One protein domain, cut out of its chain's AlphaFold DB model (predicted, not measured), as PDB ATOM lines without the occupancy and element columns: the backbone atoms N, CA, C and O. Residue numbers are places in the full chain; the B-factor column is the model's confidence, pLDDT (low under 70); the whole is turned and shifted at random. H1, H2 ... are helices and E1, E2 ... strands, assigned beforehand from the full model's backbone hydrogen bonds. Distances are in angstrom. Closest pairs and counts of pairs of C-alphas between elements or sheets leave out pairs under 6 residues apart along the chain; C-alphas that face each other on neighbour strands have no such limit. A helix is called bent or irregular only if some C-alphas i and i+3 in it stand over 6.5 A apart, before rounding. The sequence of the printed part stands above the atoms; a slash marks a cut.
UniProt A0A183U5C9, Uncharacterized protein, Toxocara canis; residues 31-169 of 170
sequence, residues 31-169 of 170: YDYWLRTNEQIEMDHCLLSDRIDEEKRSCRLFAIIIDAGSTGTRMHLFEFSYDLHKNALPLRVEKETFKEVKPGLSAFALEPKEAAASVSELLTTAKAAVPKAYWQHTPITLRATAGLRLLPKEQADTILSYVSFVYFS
ATOM      1  N   TYR A  31     167.393 189.921 141.346       36.28
ATOM      2  CA  TYR A  31     168.090 189.906 140.057       36.28
ATOM      3  C   TYR A  31     169.544 189.430 140.181       36.28
ATOM      4  O   TYR A  31     169.944 188.555 139.426       36.28
ATOM      5  N   ASP A  32     170.311 189.906 141.170       38.47
ATOM      6  CA  ASP A  32     171.671 189.408 141.439       38.47
ATOM      7  C   ASP A  32     171.657 187.960 141.943       38.47
ATOM      8  O   ASP A  32     172.549 187.184 141.610       38.47
ATOM      9  N   TYR A  33     170.642 187.558 142.717       35.22
ATOM     10  CA  TYR A  33     170.477 186.161 143.114       35.22
ATOM     11  C   TYR A  33     170.116 185.284 141.912       35.22
ATOM     12  O   TYR A  33     170.760 184.257 141.728       35.22
ATOM     13  N   TRP A  34     169.180 185.714 141.052       37.06
ATOM     14  CA  TRP A  34     168.849 185.014 139.803       37.06
ATOM     15  C   TRP A  34     170.055 184.905 138.871       37.06
ATOM     16  O   TRP A  34     170.345 183.805 138.417       37.06
ATOM     17  N   LEU A  35     170.782 186.003 138.622       41.66
ATOM     18  CA  LEU A  35     171.983 186.027 137.780       41.66
ATOM     19  C   LEU A  35     173.060 185.085 138.324       41.66
ATOM     20  O   LEU A  35     173.642 184.326 137.559       41.66
ATOM     21  N   ARG A  36     173.270 185.057 139.645       34.59
ATOM     22  CA  ARG A  36     174.283 184.205 140.281       34.59
ATOM     23  C   ARG A  36     173.893 182.726 140.321       34.59
ATOM     24  O   ARG A  36     174.765 181.872 140.203       34.59
ATOM     25  N   THR A  37     172.605 182.401 140.454       43.03
ATOM     26  CA  THR A  37     172.127 181.014 140.315       43.03
ATOM     27  C   THR A  37     172.063 180.561 138.855       43.03
ATOM     28  O   THR A  37     172.328 179.393 138.585       43.03
ATOM     29  N   ASN A  38     171.792 181.460 137.901       46.16
ATOM     30  CA  ASN A  38     171.798 181.144 136.468       46.16
ATOM     31  C   ASN A  38     173.208 180.989 135.899       46.16
ATOM     32  O   ASN A  38     173.407 180.115 135.069       46.16
ATOM     33  N   GLU A  39     174.190 181.763 136.359       41.34
ATOM     34  CA  GLU A  39     175.576 181.661 135.878       41.34
ATOM     35  C   GLU A  39     176.178 180.273 136.167       41.34
ATOM     36  O   GLU A  39     176.960 179.741 135.380       41.34
ATOM     37  N   GLN A  40     175.747 179.634 137.260       40.72
ATOM     38  CA  GLN A  40     176.172 178.282 137.624       40.72
ATOM     39  C   GLN A  40     175.338 177.182 136.939       40.72
ATOM     40  O   GLN A  40     175.882 176.135 136.601       40.72
ATOM     41  N   ILE A  41     174.047 177.424 136.674       46.53
ATOM     42  CA  ILE A  41     173.144 176.468 136.000       46.53
ATOM     43  C   ILE A  41     173.318 176.484 134.463       46.53
ATOM     44  O   ILE A  41     173.129 175.454 133.816       46.53
ATOM     45  N   GLU A  42     173.739 177.602 133.858       48.22
ATOM     46  CA  GLU A  42     174.017 177.708 132.413       48.22
ATOM     47  C   GLU A  42     175.371 177.100 132.011       48.22
ATOM     48  O   GLU A  42     175.522 176.591 130.896       48.22
ATOM     49  N   MET A  43     176.356 177.096 132.914       48.00
ATOM     50  CA  MET A  43     177.705 176.614 132.605       48.00
ATOM     51  C   MET A  43     177.777 175.082 132.525       48.00
ATOM     52  O   MET A  43     178.362 174.558 131.580       48.00
ATOM     53  N   ASP A  44     177.080 174.351 133.403       51.62
ATOM     54  CA  ASP A  44     176.944 172.884 133.298       51.62
ATOM     55  C   ASP A  44     176.223 172.464 132.005       51.62
ATOM     56  O   ASP A  44     176.440 171.381 131.456       51.62
ATOM     57  N   HIS A  45     175.380 173.352 131.472       53.56
ATOM     58  CA  HIS A  45     174.626 173.120 130.253       53.56
ATOM     59  C   HIS A  45     175.484 173.268 128.988       53.56
ATOM     60  O   HIS A  45     175.370 172.482 128.050       53.56
ATOM     61  N   CYS A  46     176.411 174.211 128.968       59.16
ATOM     62  CA  CYS A  46     177.355 174.384 127.867       59.16
ATOM     63  C   CYS A  46     178.393 173.245 127.759       59.16
ATOM     64  O   CYS A  46     178.871 172.950 126.665       59.16
ATOM     65  N   LEU A  47     178.701 172.574 128.875       53.50
ATOM     66  CA  LEU A  47     179.767 171.568 129.002       53.50
ATOM     67  C   LEU A  47     179.376 170.136 128.591       53.50
ATOM     68  O   LEU A  47     180.186 169.216 128.707       53.50
ATOM     69  N   LEU A  48     178.159 169.921 128.086       57.59
ATOM     70  CA  LEU A  48     177.795 168.655 127.446       57.59
ATOM     71  C   LEU A  48     178.457 168.586 126.059       57.59
ATOM     72  O   LEU A  48     178.249 169.464 125.223       57.59
ATOM     73  N   SER A  49     179.260 167.540 125.837       56.19
ATOM     74  CA  SER A  49     180.203 167.382 124.712       56.19
ATOM     75  C   SER A  49     179.617 167.682 123.334       56.19
ATOM     76  O   SER A  49     180.284 168.282 122.501       56.19
ATOM     77  N   ASP A  50     178.349 167.338 123.113       59.88
ATOM     78  CA  ASP A  50     177.681 167.481 121.814       59.88
ATOM     79  C   ASP A  50     177.367 168.947 121.446       59.88
ATOM     80  O   ASP A  50     176.842 169.226 120.364       59.88
ATOM     81  N   ARG A  51     177.632 169.894 122.359       64.19
ATOM     82  CA  ARG A  51     177.311 171.325 122.218       64.19
ATOM     83  C   ARG A  51     178.522 172.240 122.090       64.19
ATOM     84  O   ARG A  51     178.357 173.450 121.916       64.19
ATOM     85  N   ILE A  52     179.716 171.666 122.167       62.97
ATOM     86  CA  ILE A  52     180.969 172.386 121.994       62.97
ATOM     87  C   ILE A  52     181.329 172.315 120.514       62.97
ATOM     88  O   ILE A  52     181.509 171.234 119.960       62.97
ATOM     89  N   ASP A  53     181.448 173.471 119.866       64.69
ATOM     90  CA  ASP A  53     182.159 173.536 118.593       64.69
ATOM     91  C   ASP A  53     183.649 173.327 118.898       64.69
ATOM     92  O   ASP A  53     184.319 174.240 119.390       64.69
ATOM     93  N   GLU A  54     184.145 172.097 118.723       58.47
ATOM     94  CA  GLU A  54     185.502 171.706 119.130       58.47
ATOM     95  C   GLU A  54     186.591 172.541 118.442       58.47
ATOM     96  O   GLU A  54     187.646 172.770 119.038       58.47
ATOM     97  N   GLU A  55     186.324 173.078 117.243       62.47
ATOM     98  CA  GLU A  55     187.255 173.975 116.549       62.47
ATOM     99  C   GLU A  55     187.308 175.381 117.171       62.47
ATOM    100  O   GLU A  55     188.297 176.095 116.987       62.47
ATOM    101  N   LYS A  56     186.282 175.794 117.934       61.06
ATOM    102  CA  LYS A  56     186.168 177.150 118.510       61.06
ATOM    103  C   LYS A  56     186.029 177.230 120.029       61.06
ATOM    104  O   LYS A  56     186.080 178.339 120.554       61.06
ATOM    105  N   ARG A  57     185.876 176.107 120.745       69.75
ATOM    106  CA  ARG A  57     185.570 176.061 122.195       69.75
ATOM    107  C   ARG A  57     184.496 177.083 122.602       69.75
ATOM    108  O   ARG A  57     184.575 177.713 123.655       69.75
ATOM    109  N   SER A  58     183.495 177.250 121.741       74.69
ATOM    110  CA  SER A  58     182.345 178.111 121.990       74.69
ATOM    111  C   SER A  58     181.076 177.280 122.049       74.69
ATOM    112  O   SER A  58     180.886 176.379 121.227       74.69
ATOM    113  N   CYS A  59     180.196 177.612 122.979       78.69
ATOM    114  CA  CYS A  59     178.919 176.935 123.147       78.69
ATOM    115  C   CYS A  59     177.821 177.703 122.424       78.69
ATOM    116  O   CYS A  59     177.835 178.932 122.392       78.69
ATOM    117  N   ARG A  60     176.868 176.985 121.833       86.75
ATOM    118  CA  ARG A  60     175.708 177.597 121.177       86.75
ATOM    119  C   ARG A  60     174.512 177.561 122.114       86.75
ATOM    120  O   ARG A  60     174.225 176.532 122.720       86.75
ATOM    121  N   LEU A  61     173.805 178.675 122.212       88.25
ATOM    122  CA  LEU A  61     172.592 178.813 123.011       88.25
ATOM    123  C   LEU A  61     171.478 179.353 122.124       88.25
ATOM    124  O   LEU A  61     171.729 180.113 121.192       88.25
ATOM    125  N   PHE A  62     170.243 178.970 122.417       91.50
ATOM    126  CA  PHE A  62     169.074 179.419 121.671       91.50
ATOM    127  C   PHE A  62     168.026 179.936 122.646       91.50
ATOM    128  O   PHE A  62     167.841 179.346 123.704       91.50
ATOM    129  N   ALA A  63     167.313 180.998 122.287       93.75
ATOM    130  CA  ALA A  63     166.171 181.479 123.059       93.75
ATOM    131  C   ALA A  63     165.059 181.954 122.129       93.75
ATOM    132  O   ALA A  63     165.319 182.640 121.141       93.75
ATOM    133  N   ILE A  64     163.816 181.609 122.458       95.94
ATOM    134  CA  ILE A  64     162.632 182.003 121.698       95.94
ATOM    135  C   ILE A  64     161.833 183.009 122.524       95.94
ATOM    136  O   ILE A  64     161.390 182.717 123.634       95.94
ATOM    137  N   ILE A  65     161.607 184.190 121.958       96.31
ATOM    138  CA  ILE A  65     160.764 185.237 122.532       96.31
ATOM    139  C   ILE A  65     159.552 185.427 121.627       96.31
ATOM    140  O   ILE A  65     159.690 185.731 120.445       96.31
ATOM    141  N   ILE A  66     158.359 185.268 122.190       96.38
ATOM    142  CA  ILE A  66     157.086 185.499 121.514       96.38
ATOM    143  C   ILE A  66     156.476 186.795 122.049       96.38
ATOM    144  O   ILE A  66     156.048 186.857 123.199       96.38
ATOM    145  N   ASP A  67     156.423 187.830 121.221       96.12
ATOM    146  CA  ASP A  67     155.753 189.098 121.511       96.12
ATOM    147  C   ASP A  67     154.296 189.038 121.032       96.12
ATOM    148  O   ASP A  67     154.009 189.074 119.834       96.12
ATOM    149  N   ALA A  68     153.359 188.922 121.976       94.94
ATOM    150  CA  ALA A  68     151.928 188.901 121.699       94.94
ATOM    151  C   ALA A  68     151.367 190.332 121.691       94.94
ATOM    152  O   ALA A  68     150.811 190.838 122.678       94.94
ATOM    153  N   GLY A  69     151.539 190.986 120.542       93.81
ATOM    154  CA  GLY A  69     150.973 192.285 120.197       93.81
ATOM    155  C   GLY A  69     149.453 192.250 119.999       93.81
ATOM    156  O   GLY A  69     148.847 191.200 119.790       93.81
ATOM    157  N   SER A  70     148.817 193.424 120.022       92.50
ATOM    158  CA  SER A  70     147.375 193.554 119.741       92.50
ATOM    159  C   SER A  70     147.023 193.312 118.268       92.50
ATOM    160  O   SER A  70     145.950 192.800 117.965       92.50
ATOM    161  N   THR A  71     147.919 193.666 117.344       93.94
ATOM    162  CA  THR A  71     147.701 193.553 115.891       93.94
ATOM    163  C   THR A  71     148.316 192.300 115.272       93.94
ATOM    164  O   THR A  71     147.969 191.942 114.148       93.94
ATOM    165  N   GLY A  72     149.212 191.633 115.992       96.06
ATOM    166  CA  GLY A  72     149.941 190.465 115.522       96.06
ATOM    167  C   GLY A  72     150.816 189.888 116.624       96.06
ATOM    168  O   GLY A  72     151.128 190.573 117.601       96.06
ATOM    169  N   THR A  73     151.206 188.632 116.443       97.31
ATOM    170  CA  THR A  73     152.088 187.896 117.350       97.31
ATOM    171  C   THR A  73     153.394 187.610 116.626       97.31
ATOM    172  O   THR A  73     153.388 187.097 115.506       97.31
ATOM    173  N   ARG A  74     154.519 187.957 117.246       97.69
ATOM    174  CA  ARG A  74     155.855 187.880 116.643       97.69
ATOM    175  C   ARG A  74     156.705 186.895 117.411       97.69
ATOM    176  O   ARG A  74     156.648 186.869 118.632       97.69
ATOM    177  N   MET A  75     157.505 186.116 116.708       97.50
ATOM    178  CA  MET A  75     158.516 185.246 117.281       97.50
ATOM    179  C   MET A  75     159.892 185.737 116.858       97.50
ATOM    180  O   MET A  75     160.133 185.991 115.678       97.50
ATOM    181  N   HIS A  76     160.768 185.834 117.848       97.81
ATOM    182  CA  HIS A  76     162.189 186.082 117.711       97.81
ATOM    183  C   HIS A  76     162.924 184.867 118.272       97.81
ATOM    184  O   HIS A  76     162.851 184.592 119.470       97.81
ATOM    185  N   LEU A  77     163.614 184.130 117.413       97.44
ATOM    186  CA  LEU A  77     164.550 183.091 117.815       97.44
ATOM    187  C   LEU A  77     165.953 183.679 117.732       97.44
ATOM    188  O   LEU A  77     166.430 183.993 116.640       97.44
ATOM    189  N   PHE A  78     166.607 183.793 118.877       96.00
ATOM    190  CA  PHE A  78     167.997 184.201 118.972       96.00
ATOM    191  C   PHE A  78     168.889 182.979 119.087       96.00
ATOM    192  O   PHE A  78     168.616 182.072 119.871       96.00
ATOM    193  N   GLU A  79     169.964 182.985 118.315       93.75
ATOM    194  CA  GLU A  79     171.108 182.111 118.484       93.75
ATOM    195  C   GLU A  79     172.254 182.929 119.071       93.75
ATOM    196  O   GLU A  79     172.591 183.998 118.553       93.75
ATOM    197  N   PHE A  80     172.867 182.408 120.124       89.44
ATOM    198  CA  PHE A  80     174.017 183.001 120.774       89.44
ATOM    199  C   PHE A  80     175.216 182.061 120.716       89.44
ATOM    200  O   PHE A  80     175.057 180.841 120.773       89.44
ATOM    201  N   SER A  81     176.414 182.633 120.673       87.12
ATOM    202  CA  SER A  81     177.649 181.940 121.011       87.12
ATOM    203  C   SER A  81     178.150 182.409 122.375       87.12
ATOM    204  O   SER A  81     178.064 183.592 122.707       87.12
ATOM    205  N   TYR A  82     178.651 181.469 123.166       80.88
ATOM    206  CA  TYR A  82     179.309 181.707 124.440       80.88
ATOM    207  C   TYR A  82     180.778 181.294 124.325       80.88
ATOM    208  O   TYR A  82     181.076 180.124 124.086       80.88
ATOM    209  N   ASP A  83     181.694 182.248 124.470       78.88
ATOM    210  CA  ASP A  83     183.143 182.014 124.422       78.88
ATOM    211  C   ASP A  83     183.676 181.572 125.797       78.88
ATOM    212  O   ASP A  83     183.793 182.381 126.718       78.88
ATOM    213  N   LEU A  84     184.045 180.293 125.930       70.88
ATOM    214  CA  LEU A  84     184.521 179.714 127.194       70.88
ATOM    215  C   LEU A  84     185.876 180.280 127.668       70.88
ATOM    216  O   LEU A  84     186.298 179.996 128.787       70.88
ATOM    217  N   HIS A  85     186.587 181.057 126.843       70.81
ATOM    218  CA  HIS A  85     187.909 181.596 127.173       70.81
ATOM    219  C   HIS A  85     187.897 183.025 127.721       70.81
ATOM    220  O   HIS A  85     188.939 183.513 128.169       70.81
ATOM    221  N   LYS A  86     186.756 183.719 127.686       65.50
ATOM    222  CA  LYS A  86     186.676 185.126 128.091       65.50
ATOM    223  C   LYS A  86     186.067 185.278 129.479       65.50
ATOM    224  O   LYS A  86     184.902 184.981 129.694       65.50
ATOM    225  N   ASN A  87     186.835 185.881 130.387       55.19
ATOM    226  CA  ASN A  87     186.409 186.211 131.755       55.19
ATOM    227  C   ASN A  87     185.384 187.369 131.843       55.19
ATOM    228  O   ASN A  87     185.050 187.788 132.948       55.19
ATOM    229  N   ALA A  88     184.919 187.941 130.723       51.84
ATOM    230  CA  ALA A  88     183.967 189.057 130.716       51.84
ATOM    231  C   ALA A  88     182.985 188.961 129.533       51.84
ATOM    232  O   ALA A  88     183.419 188.854 128.386       51.84
ATOM    233  N   LEU A  89     181.680 189.004 129.859       58.16
ATOM    234  CA  LEU A  89     180.490 188.921 128.986       58.16
ATOM    235  C   LEU A  89     180.696 188.122 127.681       58.16
ATOM    236  O   LEU A  89     180.665 188.685 126.587       58.16
ATOM    237  N   PRO A  90     180.894 186.802 127.783       67.25
ATOM    238  CA  PRO A  90     181.203 185.938 126.643       67.25
ATOM    239  C   PRO A  90     180.016 185.633 125.707       67.25
ATOM    240  O   PRO A  90     180.198 184.844 124.786       67.25
ATOM    241  N   LEU A  91     178.834 186.237 125.901       77.62
ATOM    242  CA  LEU A  91     177.628 185.968 125.107       77.62
ATOM    243  C   LEU A  91     177.498 186.924 123.906       77.62
ATOM    244  O   LEU A  91     177.377 188.138 124.078       77.62
ATOM    245  N   ARG A  92     177.457 186.383 122.684       85.19
ATOM    246  CA  ARG A  92     177.264 187.142 121.437       85.19
ATOM    247  C   ARG A  92     176.064 186.615 120.662       85.19
ATOM    248  O   ARG A  92     175.960 185.416 120.457       85.19
ATOM    249  N   VAL A  93     175.196 187.502 120.173       90.19
ATOM    250  CA  VAL A  93     174.129 187.124 119.230       90.19
ATOM    251  C   VAL A  93     174.754 186.819 117.868       90.19
ATOM    252  O   VAL A  93     175.378 187.691 117.266       90.19
ATOM    253  N   GLU A  94     174.579 185.596 117.381       92.25
ATOM    254  CA  GLU A  94     175.029 185.166 116.052       92.25
ATOM    255  C   GLU A  94     173.956 185.404 114.996       92.25
ATOM    256  O   GLU A  94     174.242 185.835 113.879       92.25
ATOM    257  N   LYS A  95     172.703 185.095 115.344       94.69
ATOM    258  CA  LYS A  95     171.589 185.119 114.404       94.69
ATOM    259  C   LYS A  95     170.277 185.400 115.114       94.69
ATOM    260  O   LYS A  95     170.014 184.887 116.196       94.69
ATOM    261  N   GLU A  96     169.425 186.153 114.436       97.19
ATOM    262  CA  GLU A  96     168.013 186.292 114.762       97.19
ATOM    263  C   GLU A  96     167.179 185.675 113.632       97.19
ATOM    264  O   GLU A  96     167.415 185.932 112.450       97.19
ATOM    265  N   THR A  97     166.203 184.847 113.988       97.88
ATOM    266  CA  THR A  97     165.156 184.376 113.077       97.88
ATOM    267  C   THR A  97     163.833 184.987 113.515       97.88
ATOM    268  O   THR A  97     163.381 184.751 114.631       97.88
ATOM    269  N   PHE A  98     163.218 185.757 112.622       97.94
ATOM    270  CA  PHE A  98     161.981 186.487 112.883       97.94
ATOM    271  C   PHE A  98     160.810 185.905 112.086       97.94
ATOM    272  O   PHE A  98     160.948 185.588 110.902       97.94
ATOM    273  N   LYS A  99     159.635 185.815 112.714       98.25
ATOM    274  CA  LYS A  99     158.370 185.463 112.055       98.25
ATOM    275  C   LYS A  99     157.208 186.175 112.746       98.25
ATOM    276  O   LYS A  99     157.153 186.226 113.968       98.25
ATOM    277  N   GLU A 100     156.251 186.673 111.972       98.12
ATOM    278  CA  GLU A 100     155.017 187.286 112.478       98.12
ATOM    279  C   GLU A 100     153.788 186.563 111.919       98.12
ATOM    280  O   GLU A 100     153.779 186.152 110.756       98.12
ATOM    281  N   VAL A 101     152.751 186.445 112.748       98.12
ATOM    282  CA  VAL A 101     151.397 186.020 112.370       98.12
ATOM    283  C   VAL A 101     150.381 187.087 112.777       98.12
ATOM    284  O   VAL A 101     150.598 187.856 113.719       98.12
ATOM    285  N   LYS A 102     149.262 187.142 112.052       97.19
ATOM    286  CA  LYS A 102     148.141 188.054 112.308       97.19
ATOM    287  C   LYS A 102     146.822 187.277 112.234       97.19
ATOM    288  O   LYS A 102     146.737 186.365 111.414       97.19
ATOM    289  N   PRO A 103     145.786 187.662 112.998       96.38
ATOM    290  CA  PRO A 103     145.757 188.761 113.971       96.38
ATOM    291  C   PRO A 103     146.513 188.436 115.278       96.38
ATOM    292  O   PRO A 103     147.061 187.348 115.438       96.38
ATOM    293  N   GLY A 104     146.595 189.402 116.200       95.62
ATOM    294  CA  GLY A 104     147.196 189.197 117.525       95.62
ATOM    295  C   GLY A 104     146.346 188.296 118.428       95.62
ATOM    296  O   GLY A 104     145.154 188.117 118.184       95.62
ATOM    297  N   LEU A 105     146.936 187.768 119.509       96.38
ATOM    298  CA  LEU A 105     146.275 186.760 120.359       96.38
ATOM    299  C   LEU A 105     144.923 187.204 120.934       96.38
ATOM    300  O   LEU A 105     144.021 186.385 121.093       96.38
ATOM    301  N   SER A 106     144.755 188.497 121.217       95.12
ATOM    302  CA  SER A 106     143.503 189.031 121.759       95.12
ATOM    303  C   SER A 106     142.319 188.940 120.792       95.12
ATOM    304  O   SER A 106     141.177 188.992 121.237       95.12
ATOM    305  N   ALA A 107     142.562 188.794 119.484       96.00
ATOM    306  CA  ALA A 107     141.495 188.601 118.502       96.00
ATOM    307  C   ALA A 107     140.805 187.233 118.640       96.00
ATOM    308  O   ALA A 107     139.668 187.075 118.213       96.00
ATOM    309  N   PHE A 108     141.464 186.272 119.289       96.06
ATOM    310  CA  PHE A 108     140.967 184.916 119.505       96.06
ATOM    311  C   PHE A 108     140.310 184.738 120.884       96.06
ATOM    312  O   PHE A 108     140.276 183.631 121.417       96.06
ATOM    313  N   ALA A 109     139.780 185.813 121.482       94.12
ATOM    314  CA  ALA A 109     139.147 185.794 122.809       94.12
ATOM    315  C   ALA A 109     138.046 184.730 122.959       94.12
ATOM    316  O   ALA A 109     137.866 184.173 124.040       94.12
ATOM    317  N   LEU A 110     137.333 184.436 121.870       95.31
ATOM    318  CA  LEU A 110     136.270 183.430 121.824       95.31
ATOM    319  C   LEU A 110     136.733 182.087 121.238       95.31
ATOM    320  O   LEU A 110     136.013 181.098 121.336       95.31
ATOM    321  N   GLU A 111     137.940 182.031 120.669       96.88
ATOM    322  CA  GLU A 111     138.488 180.858 119.980       96.88
ATOM    323  C   GLU A 111     139.930 180.538 120.443       96.88
ATOM    324  O   GLU A 111     140.867 180.563 119.642       96.88
ATOM    325  N   PRO A 112     140.163 180.186 121.727       96.12
ATOM    326  CA  PRO A 112     141.514 179.970 122.272       96.12
ATOM    327  C   PRO A 112     142.353 178.907 121.544       96.12
ATOM    328  O   PRO A 112     143.583 178.965 121.547       96.12
ATOM    329  N   LYS A 113     141.697 177.934 120.897       96.69
ATOM    330  CA  LYS A 113     142.361 176.913 120.072       96.69
ATOM    331  C   LYS A 113     143.063 177.518 118.858       96.69
ATOM    332  O   LYS A 113     144.186 177.123 118.558       96.69
ATOM    333  N   GLU A 114     142.448 178.505 118.216       97.50
ATOM    334  CA  GLU A 114     143.041 179.211 117.078       97.50
ATOM    335  C   GLU A 114     144.215 180.093 117.528       97.50
ATOM    336  O   GLU A 114     145.238 180.172 116.846       97.50
ATOM    337  N   ALA A 115     144.147 180.658 118.742       96.19
ATOM    338  CA  ALA A 115     145.291 181.341 119.350       96.19
ATOM    339  C   ALA A 115     146.501 180.399 119.481       96.19
ATOM    340  O   ALA A 115     147.610 180.751 119.073       96.19
ATOM    341  N   ALA A 116     146.286 179.186 119.997       96.19
ATOM    342  CA  ALA A 116     147.323 178.162 120.097       96.19
ATOM    343  C   ALA A 116     147.855 177.730 118.720       96.19
ATOM    344  O   ALA A 116     149.070 177.650 118.535       96.19
ATOM    345  N   ALA A 117     146.975 177.524 117.737       96.75
ATOM    346  CA  ALA A 117     147.371 177.190 116.369       96.75
ATOM    347  C   ALA A 117     148.263 178.281 115.745       96.75
ATOM    348  O   ALA A 117     149.299 177.964 115.159       96.75
ATOM    349  N   SER A 118     147.932 179.562 115.958       96.69
ATOM    350  CA  SER A 118     148.742 180.688 115.470       96.69
ATOM    351  C   SER A 118     150.162 180.687 116.056       96.69
ATOM    352  O   SER A 118     151.141 180.906 115.343       96.69
ATOM    353  N   VAL A 119     150.303 180.358 117.346       96.69
ATOM    354  CA  VAL A 119     151.611 180.232 118.006       96.69
ATOM    355  C   VAL A 119     152.349 178.979 117.535       96.69
ATOM    356  O   VAL A 119     153.570 179.008 117.376       96.69
ATOM    357  N   SER A 120     151.633 177.894 117.238       96.44
ATOM    358  CA  SER A 120     152.220 176.672 116.681       96.44
ATOM    359  C   SER A 120     152.890 176.908 115.323       96.44
ATOM    360  O   SER A 120     153.930 176.306 115.044       96.44
ATOM    361  N   GLU A 121     152.357 177.801 114.484       96.31
ATOM    362  CA  GLU A 121     153.006 178.187 113.220       96.31
ATOM    363  C   GLU A 121     154.374 178.848 113.472       96.31
ATOM    364  O   GLU A 121     155.381 178.494 112.846       96.31
ATOM    365  N   LEU A 122     154.433 179.771 114.439       97.19
ATOM    366  CA  LEU A 122     155.679 180.426 114.844       97.19
ATOM    367  C   LEU A 122     156.701 179.399 115.343       97.19
ATOM    368  O   LEU A 122     157.856 179.383 114.917       97.19
ATOM    369  N   LEU A 123     156.252 178.496 116.207       95.62
ATOM    370  CA  LEU A 123     157.077 177.464 116.821       95.62
ATOM    371  C   LEU A 123     157.559 176.403 115.825       95.62
ATOM    372  O   LEU A 123     158.675 175.905 115.958       95.62
ATOM    373  N   THR A 124     156.802 176.133 114.761       95.62
ATOM    374  CA  THR A 124     157.255 175.280 113.649       95.62
ATOM    375  C   THR A 124     158.466 175.888 112.937       95.62
ATOM    376  O   THR A 124     159.428 175.183 112.629       95.62
ATOM    377  N   THR A 125     158.461 177.211 112.739       95.88
ATOM    378  CA  THR A 125     159.607 177.934 112.161       95.88
ATOM    379  C   THR A 125     160.828 177.838 113.078       95.88
ATOM    380  O   THR A 125     161.934 177.566 112.609       95.88
ATOM    381  N   ALA A 126     160.633 177.992 114.391       95.19
ATOM    382  CA  ALA A 126     161.716 177.859 115.363       95.19
ATOM    383  C   ALA A 126     162.283 176.428 115.406       95.19
ATOM    384  O   ALA A 126     163.499 176.256 115.341       95.19
ATOM    385  N   LYS A 127     161.429 175.395 115.416       94.12
ATOM    386  CA  LYS A 127     161.851 173.981 115.374       94.12
ATOM    387  C   LYS A 127     162.717 173.644 114.168       94.12
ATOM    388  O   LYS A 127     163.639 172.846 114.295       94.12
ATOM    389  N   ALA A 128     162.410 174.221 113.007       94.81
ATOM    390  CA  ALA A 128     163.188 173.999 111.793       94.81
ATOM    391  C   ALA A 128     164.582 174.653 111.858       94.81
ATOM    392  O   ALA A 128     165.511 174.176 111.209       94.81
ATOM    393  N   ALA A 129     164.730 175.735 112.628       94.44
ATOM    394  CA  ALA A 129     165.981 176.476 112.764       94.44
ATOM    395  C   ALA A 129     166.874 175.966 113.910       94.44
ATOM    396  O   ALA A 129     168.097 176.005 113.783       94.44
ATOM    397  N   VAL A 130     166.288 175.485 115.011       92.38
ATOM    398  CA  VAL A 130     167.034 174.978 116.174       92.38
ATOM    399  C   VAL A 130     167.391 173.501 115.968       92.38
ATOM    400  O   VAL A 130     166.489 172.684 115.758       92.38
ATOM    401  N   PRO A 131     168.670 173.093 116.080       92.19
ATOM    402  CA  PRO A 131     169.029 171.682 116.001       92.19
ATOM    403  C   PRO A 131     168.393 170.880 117.144       92.19
ATOM    404  O   PRO A 131     168.336 171.336 118.285       92.19
ATOM    405  N   LYS A 132     167.959 169.647 116.856       90.12
ATOM    406  CA  LYS A 132     167.173 168.812 117.784       90.12
ATOM    407  C   LYS A 132     167.811 168.628 119.169       90.12
ATOM    408  O   LYS A 132     167.095 168.583 120.165       90.12
ATOM    409  N   ALA A 133     169.142 168.571 119.243       87.06
ATOM    410  CA  ALA A 133     169.891 168.448 120.498       87.06
ATOM    411  C   ALA A 133     169.696 169.637 121.466       87.06
ATOM    412  O   ALA A 133     169.948 169.503 122.661       87.06
ATOM    413  N   TYR A 134     169.229 170.786 120.968       87.44
ATOM    414  CA  TYR A 134     169.023 172.005 121.754       87.44
ATOM    415  C   TYR A 134     167.554 172.248 122.128       87.44
ATOM    416  O   TYR A 134     167.284 173.143 122.925       87.44
ATOM    417  N   TRP A 135     166.594 171.464 121.612       87.69
ATOM    418  CA  TRP A 135     165.156 171.717 121.823       87.69
ATOM    419  C   TRP A 135     164.763 171.741 123.301       87.69
ATOM    420  O   TRP A 135     164.146 172.700 123.747       87.69
ATOM    421  N   GLN A 136     165.203 170.745 124.077       86.00
ATOM    422  CA  GLN A 136     164.891 170.622 125.513       86.00
ATOM    423  C   GLN A 136     165.482 171.745 126.378       86.00
ATOM    424  O   GLN A 136     165.223 171.827 127.576       86.00
ATOM    425  N   HIS A 137     166.311 172.590 125.780       84.31
ATOM    426  CA  HIS A 137     167.108 173.588 126.469       84.31
ATOM    427  C   HIS A 137     166.956 174.983 125.882       84.31
ATOM    428  O   HIS A 137     167.614 175.913 126.328       84.31
ATOM    429  N   THR A 138     166.107 175.120 124.868       88.75
ATOM    430  CA  THR A 138     165.782 176.402 124.266       88.75
ATOM    431  C   THR A 138     164.603 176.980 125.043       88.75
ATOM    432  O   THR A 138     163.475 176.530 124.826       88.75
ATOM    433  N   PRO A 139     164.808 177.936 125.968       91.69
ATOM    434  CA  PRO A 139     163.700 178.572 126.658       91.69
ATOM    435  C   PRO A 139     162.774 179.272 125.662       91.69
ATOM    436  O   PRO A 139     163.219 179.956 124.736       91.69
ATOM    437  N   ILE A 140     161.471 179.127 125.896       93.12
ATOM    438  CA  ILE A 140     160.416 179.844 125.184       93.12
ATOM    439  C   ILE A 140     159.751 180.778 126.186       93.12
ATOM    440  O   ILE A 140     159.245 180.334 127.213       93.12
ATOM    441  N   THR A 141     159.742 182.074 125.894       92.06
ATOM    442  CA  THR A 141     159.040 183.073 126.705       92.06
ATOM    443  C   THR A 141     158.004 183.779 125.858       92.06
ATOM    444  O   THR A 141     158.327 184.304 124.796       92.06
ATOM    445  N   LEU A 142     156.769 183.861 126.349       93.31
ATOM    446  CA  LEU A 142     155.737 184.701 125.757       93.31
ATOM    447  C   LEU A 142     155.535 185.959 126.591       93.31
ATOM    448  O   LEU A 142     155.346 185.907 127.804       93.31
ATOM    449  N   ARG A 143     155.546 187.106 125.916       91.44
ATOM    450  CA  ARG A 143     155.316 188.421 126.500       91.44
ATOM    451  C   ARG A 143     154.026 188.981 125.928       91.44
ATOM    452  O   ARG A 143     153.965 189.419 124.783       91.44
ATOM    453  N   ALA A 144     152.976 188.940 126.738       84.88
ATOM    454  CA  ALA A 144     151.698 189.542 126.408       84.88
ATOM    455  C   ALA A 144     151.765 191.066 126.566       84.88
ATOM    456  O   ALA A 144     152.203 191.577 127.598       84.88
ATOM    457  N   THR A 145     151.315 191.801 125.549       87.06
ATOM    458  CA  THR A 145     151.305 193.272 125.573       87.06
ATOM    459  C   THR A 145     149.960 193.827 126.067       87.06
ATOM    460  O   THR A 145     149.280 193.228 126.901       87.06
ATOM    461  N   ALA A 146     149.569 195.031 125.633       87.44
ATOM    462  CA  ALA A 146     148.313 195.664 126.037       87.44
ATOM    463  C   ALA A 146     147.066 194.879 125.589       87.44
ATOM    464  O   ALA A 146     146.107 194.826 126.347       87.44
ATOM    465  N   GLY A 147     147.082 194.235 124.414       86.19
ATOM    466  CA  GLY A 147     145.889 193.594 123.840       86.19
ATOM    467  C   GLY A 147     145.263 192.527 124.744       86.19
ATOM    468  O   GLY A 147     144.076 192.592 125.043       86.19
ATOM    469  N   LEU A 148     146.072 191.591 125.246       89.75
ATOM    470  CA  LEU A 148     145.618 190.548 126.176       89.75
ATOM    471  C   LEU A 148     145.173 191.115 127.535       89.75
ATOM    472  O   LEU A 148     144.216 190.613 128.111       89.75
ATOM    473  N   ARG A 149     145.820 192.183 128.029       88.88
ATOM    474  CA  ARG A 149     145.467 192.836 129.307       88.88
ATOM    475  C   ARG A 149     144.119 193.561 129.278       88.88
ATOM    476  O   ARG A 149     143.575 193.843 130.338       88.88
ATOM    477  N   LEU A 150     143.609 193.891 128.090       92.31
ATOM    478  CA  LEU A 150     142.304 194.537 127.916       92.31
ATOM    479  C   LEU A 150     141.137 193.540 127.922       92.31
ATOM    480  O   LEU A 150     139.988 193.963 128.031       92.31
ATOM    481  N   LEU A 151     141.410 192.239 127.794       93.31
ATOM    482  CA  LEU A 151     140.376 191.213 127.878       93.31
ATOM    483  C   LEU A 151     139.950 190.972 129.335       93.31
ATOM    484  O   LEU A 151     140.742 191.178 130.258       93.31
ATOM    485  N   PRO A 152     138.721 190.467 129.562       96.31
ATOM    486  CA  PRO A 152     138.364 189.861 130.835       96.31
ATOM    487  C   PRO A 152     139.408 188.818 131.243       96.31
ATOM    488  O   PRO A 152     139.821 187.996 130.422       96.31
ATOM    489  N   LYS A 153     139.807 188.834 132.519       93.81
ATOM    490  CA  LYS A 153     140.893 187.992 133.042       93.81
ATOM    491  C   LYS A 153     140.731 186.515 132.661       93.81
ATOM    492  O   LYS A 153     141.675 185.904 132.184       93.81
ATOM    493  N   GLU A 154     139.523 185.974 132.796       95.38
ATOM    494  CA  GLU A 154     139.219 184.579 132.462       95.38
ATOM    495  C   GLU A 154     139.485 184.242 130.985       95.38
ATOM    496  O   GLU A 154     140.016 183.176 130.677       95.38
ATOM    497  N   GLN A 155     139.188 185.162 130.061       95.50
ATOM    498  CA  GLN A 155     139.455 184.961 128.634       95.50
ATOM    499  C   GLN A 155     140.956 185.000 128.341       95.50
ATOM    500  O   GLN A 155     141.464 184.146 127.614       95.50
ATOM    501  N   ALA A 156     141.673 185.960 128.932       94.62
ATOM    502  CA  ALA A 156     143.123 186.054 128.793       94.62
ATOM    503  C   ALA A 156     143.820 184.802 129.352       94.62
ATOM    504  O   ALA A 156     144.638 184.199 128.657       94.62
ATOM    505  N   ASP A 157     143.448 184.369 130.559       94.38
ATOM    506  CA  ASP A 157     143.991 183.172 131.210       94.38
ATOM    507  C   ASP A 157     143.697 181.912 130.378       94.38
ATOM    508  O   ASP A 157     144.572 181.062 130.200       94.38
ATOM    509  N   THR A 158     142.498 181.817 129.792       96.31
ATOM    510  CA  THR A 158     142.137 180.708 128.899       96.31
ATOM    511  C   THR A 158     143.017 180.692 127.649       96.31
ATOM    512  O   THR A 158     143.585 179.652 127.323       96.31
ATOM    513  N   ILE A 159     143.198 181.828 126.966       95.62
ATOM    514  CA  ILE A 159     144.098 181.913 125.803       95.62
ATOM    515  C   ILE A 159     145.519 181.481 126.179       95.62
ATOM    516  O   ILE A 159     146.116 180.655 125.488       95.62
ATOM    517  N   LEU A 160     146.059 182.015 127.277       93.50
ATOM    518  CA  LEU A 160     147.418 181.708 127.722       93.50
ATOM    519  C   LEU A 160     147.579 180.229 128.093       93.50
ATOM    520  O   LEU A 160     148.609 179.636 127.775       93.50
ATOM    521  N   SER A 161     146.556 179.608 128.688       94.19
ATOM    522  CA  SER A 161     146.546 178.168 128.965       94.19
ATOM    523  C   SER A 161     146.641 177.344 127.678       94.19
ATOM    524  O   SER A 161     147.508 176.476 127.573       94.19
ATOM    525  N   TYR A 162     145.822 177.657 126.670       95.06
ATOM    526  CA  TYR A 162     145.861 176.976 125.371       95.06
ATOM    527  C   TYR A 162     147.210 177.142 124.668       95.06
ATOM    528  O   TYR A 162     147.763 176.172 124.148       95.06
ATOM    529  N   VAL A 163     147.772 178.350 124.692       93.81
ATOM    530  CA  VAL A 163     149.086 178.630 124.105       93.81
ATOM    531  C   VAL A 163     150.203 177.882 124.840       93.81
ATOM    532  O   VAL A 163     151.094 177.335 124.191       93.81
ATOM    533  N   SER A 164     150.141 177.785 126.170       89.75
ATOM    534  CA  SER A 164     151.144 177.059 126.956       89.75
ATOM    535  C   SER A 164     151.213 175.571 126.605       89.75
ATOM    536  O   SER A 164     152.290 174.984 126.697       89.75
ATOM    537  N   PHE A 165     150.108 174.946 126.182       88.88
ATOM    538  CA  PHE A 165     150.128 173.542 125.758       88.88
ATOM    539  C   PHE A 165     150.962 173.307 124.493       88.88
ATOM    540  O   PHE A 165     151.521 172.224 124.313       88.88
ATOM    541  N   VAL A 166     151.102 174.324 123.640       88.31
ATOM    542  CA  VAL A 166     151.896 174.235 122.407       88.31
ATOM    543  C   VAL A 166     153.384 174.064 122.723       88.31
ATOM    544  O   VAL A 166     154.097 173.400 121.973       88.31
ATOM    545  N   TYR A 167     153.860 174.585 123.859       83.56
ATOM    546  CA  TYR A 167     155.273 174.496 124.248       83.56
ATOM    547  C   TYR A 167     155.724 173.058 124.499       83.56
ATOM    548  O   TYR A 167     156.845 172.708 124.150       83.56
ATOM    549  N   PHE A 168     154.838 172.200 125.013       74.00
ATOM    550  CA  PHE A 168     155.136 170.778 125.223       74.00
ATOM    551  C   PHE A 168     155.180 169.967 123.925       74.00
ATOM    552  O   PHE A 168     155.596 168.812 123.931       74.00
ATOM    553  N   SER A 169     154.730 170.549 122.812       63.97
ATOM    554  CA  SER A 169     154.812 169.919 121.494       63.97
ATOM    555  C   SER A 169     156.153 170.184 120.808       63.97
ATOM    556  O   SER A 169     156.355 169.710 119.682       63.97
TER     557      SER A 169
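Overview. This is residues 31 to 169 of the 170 residues of an uncharacterized protein of Toxocara canis (UniProt A0A183U5C9). A long, twisted sheet, made of the antiparallel strands E1, E2 and E3 with short E4 beside E1, has one face partly covered by H3 and the other face bare. H6 packs beside H3, near E4; H2 and H5 sit by the end of the sheet where E1 turns into E2, and residues 31 to 41 of H1 stick out. The printed part has 139 residues, with six named helices and four named strands in the order H1 E1 E2 E3 H2 H3 H4 E4 H5 H6; the sheet is mixed, in the order E3, E2, E1, E4, and the class is mixed, helices and strands. It is only just compact, close to loose, with a radius of gyration of the C-alphas of 17.2 A, and elongated, spanning 51 by 33 by 22 A.

Along the chain. E1, residues 58 to 68, is 32.3 A long and begins at C-alpha 58 (182.345, 178.111, 121.990). E2, residues 73 to 83, is 32.4 A; E3, residues 91 to 101, is 29.2 A and bends by 61 degrees at residue 94; E4, residues 140 to 144, is 13.1 A. H3, residues 112 to 129, is 26.5 A; H6, residues 153 to 167, is 21.6 A and ends at C-alpha 167 (155.273, 174.496, 124.248). H1, residues 31 to 46, is 21.8 A, with a kink of 26 degrees near residue 40. The short helices are H2, residues 105 to 108, H4, residues 132 to 137, and H5, residues 146 to 149. H4 is irregular, with C-alphas 133 and 136 7.4 A apart.

Arrangement. E1, E2 and E3 form a meander, each strand the antiparallel neighbour of the one before, in two hairpins: N 65 and O 76 are 2.8 A apart, N 77 and O 97 2.9 A. E4 is parallel to E1, with N 66 and O 141 at 2.8 A. The sheet and the helices H3 and H6 make two layers, that is, helices on one face of a sheet. H3 has a height over the sheet of 8.9 A. H3 and H6 touch, H3 with residues 112 to 120 alone, at a shallow tilt of 32 degrees, the same way; their closest C-alphas, of Ala 116 and Val 163, are 4.4 A apart. H2 touches H5, the closest C-alphas being those of Ser 106 and Leu 148, 5.1 A. H1 only grazes the sheet with residues 42 to 46, and H4 with residues 134 to 137. O i to N i+4 pairs within hydrogen-bond range are 8 of 12 in H1, 13 of 14 in H3, 9 of 11 in H6 and 0 of 2 in H4, where 2 of 3 O i to N i+3 pairs are; H2 and H5 are too short for such a pair.

Size, cuts and confidence. The two C-alphas farthest apart, of Glu 55 and Pro 152, are 53.4 A apart. The printed part has no cut. The link from H1 to E1 is long, with 11 residues. Mean pLDDT of the printed part is 82.8; residues 31 to 57, 86 to 90 and 169 are under 70.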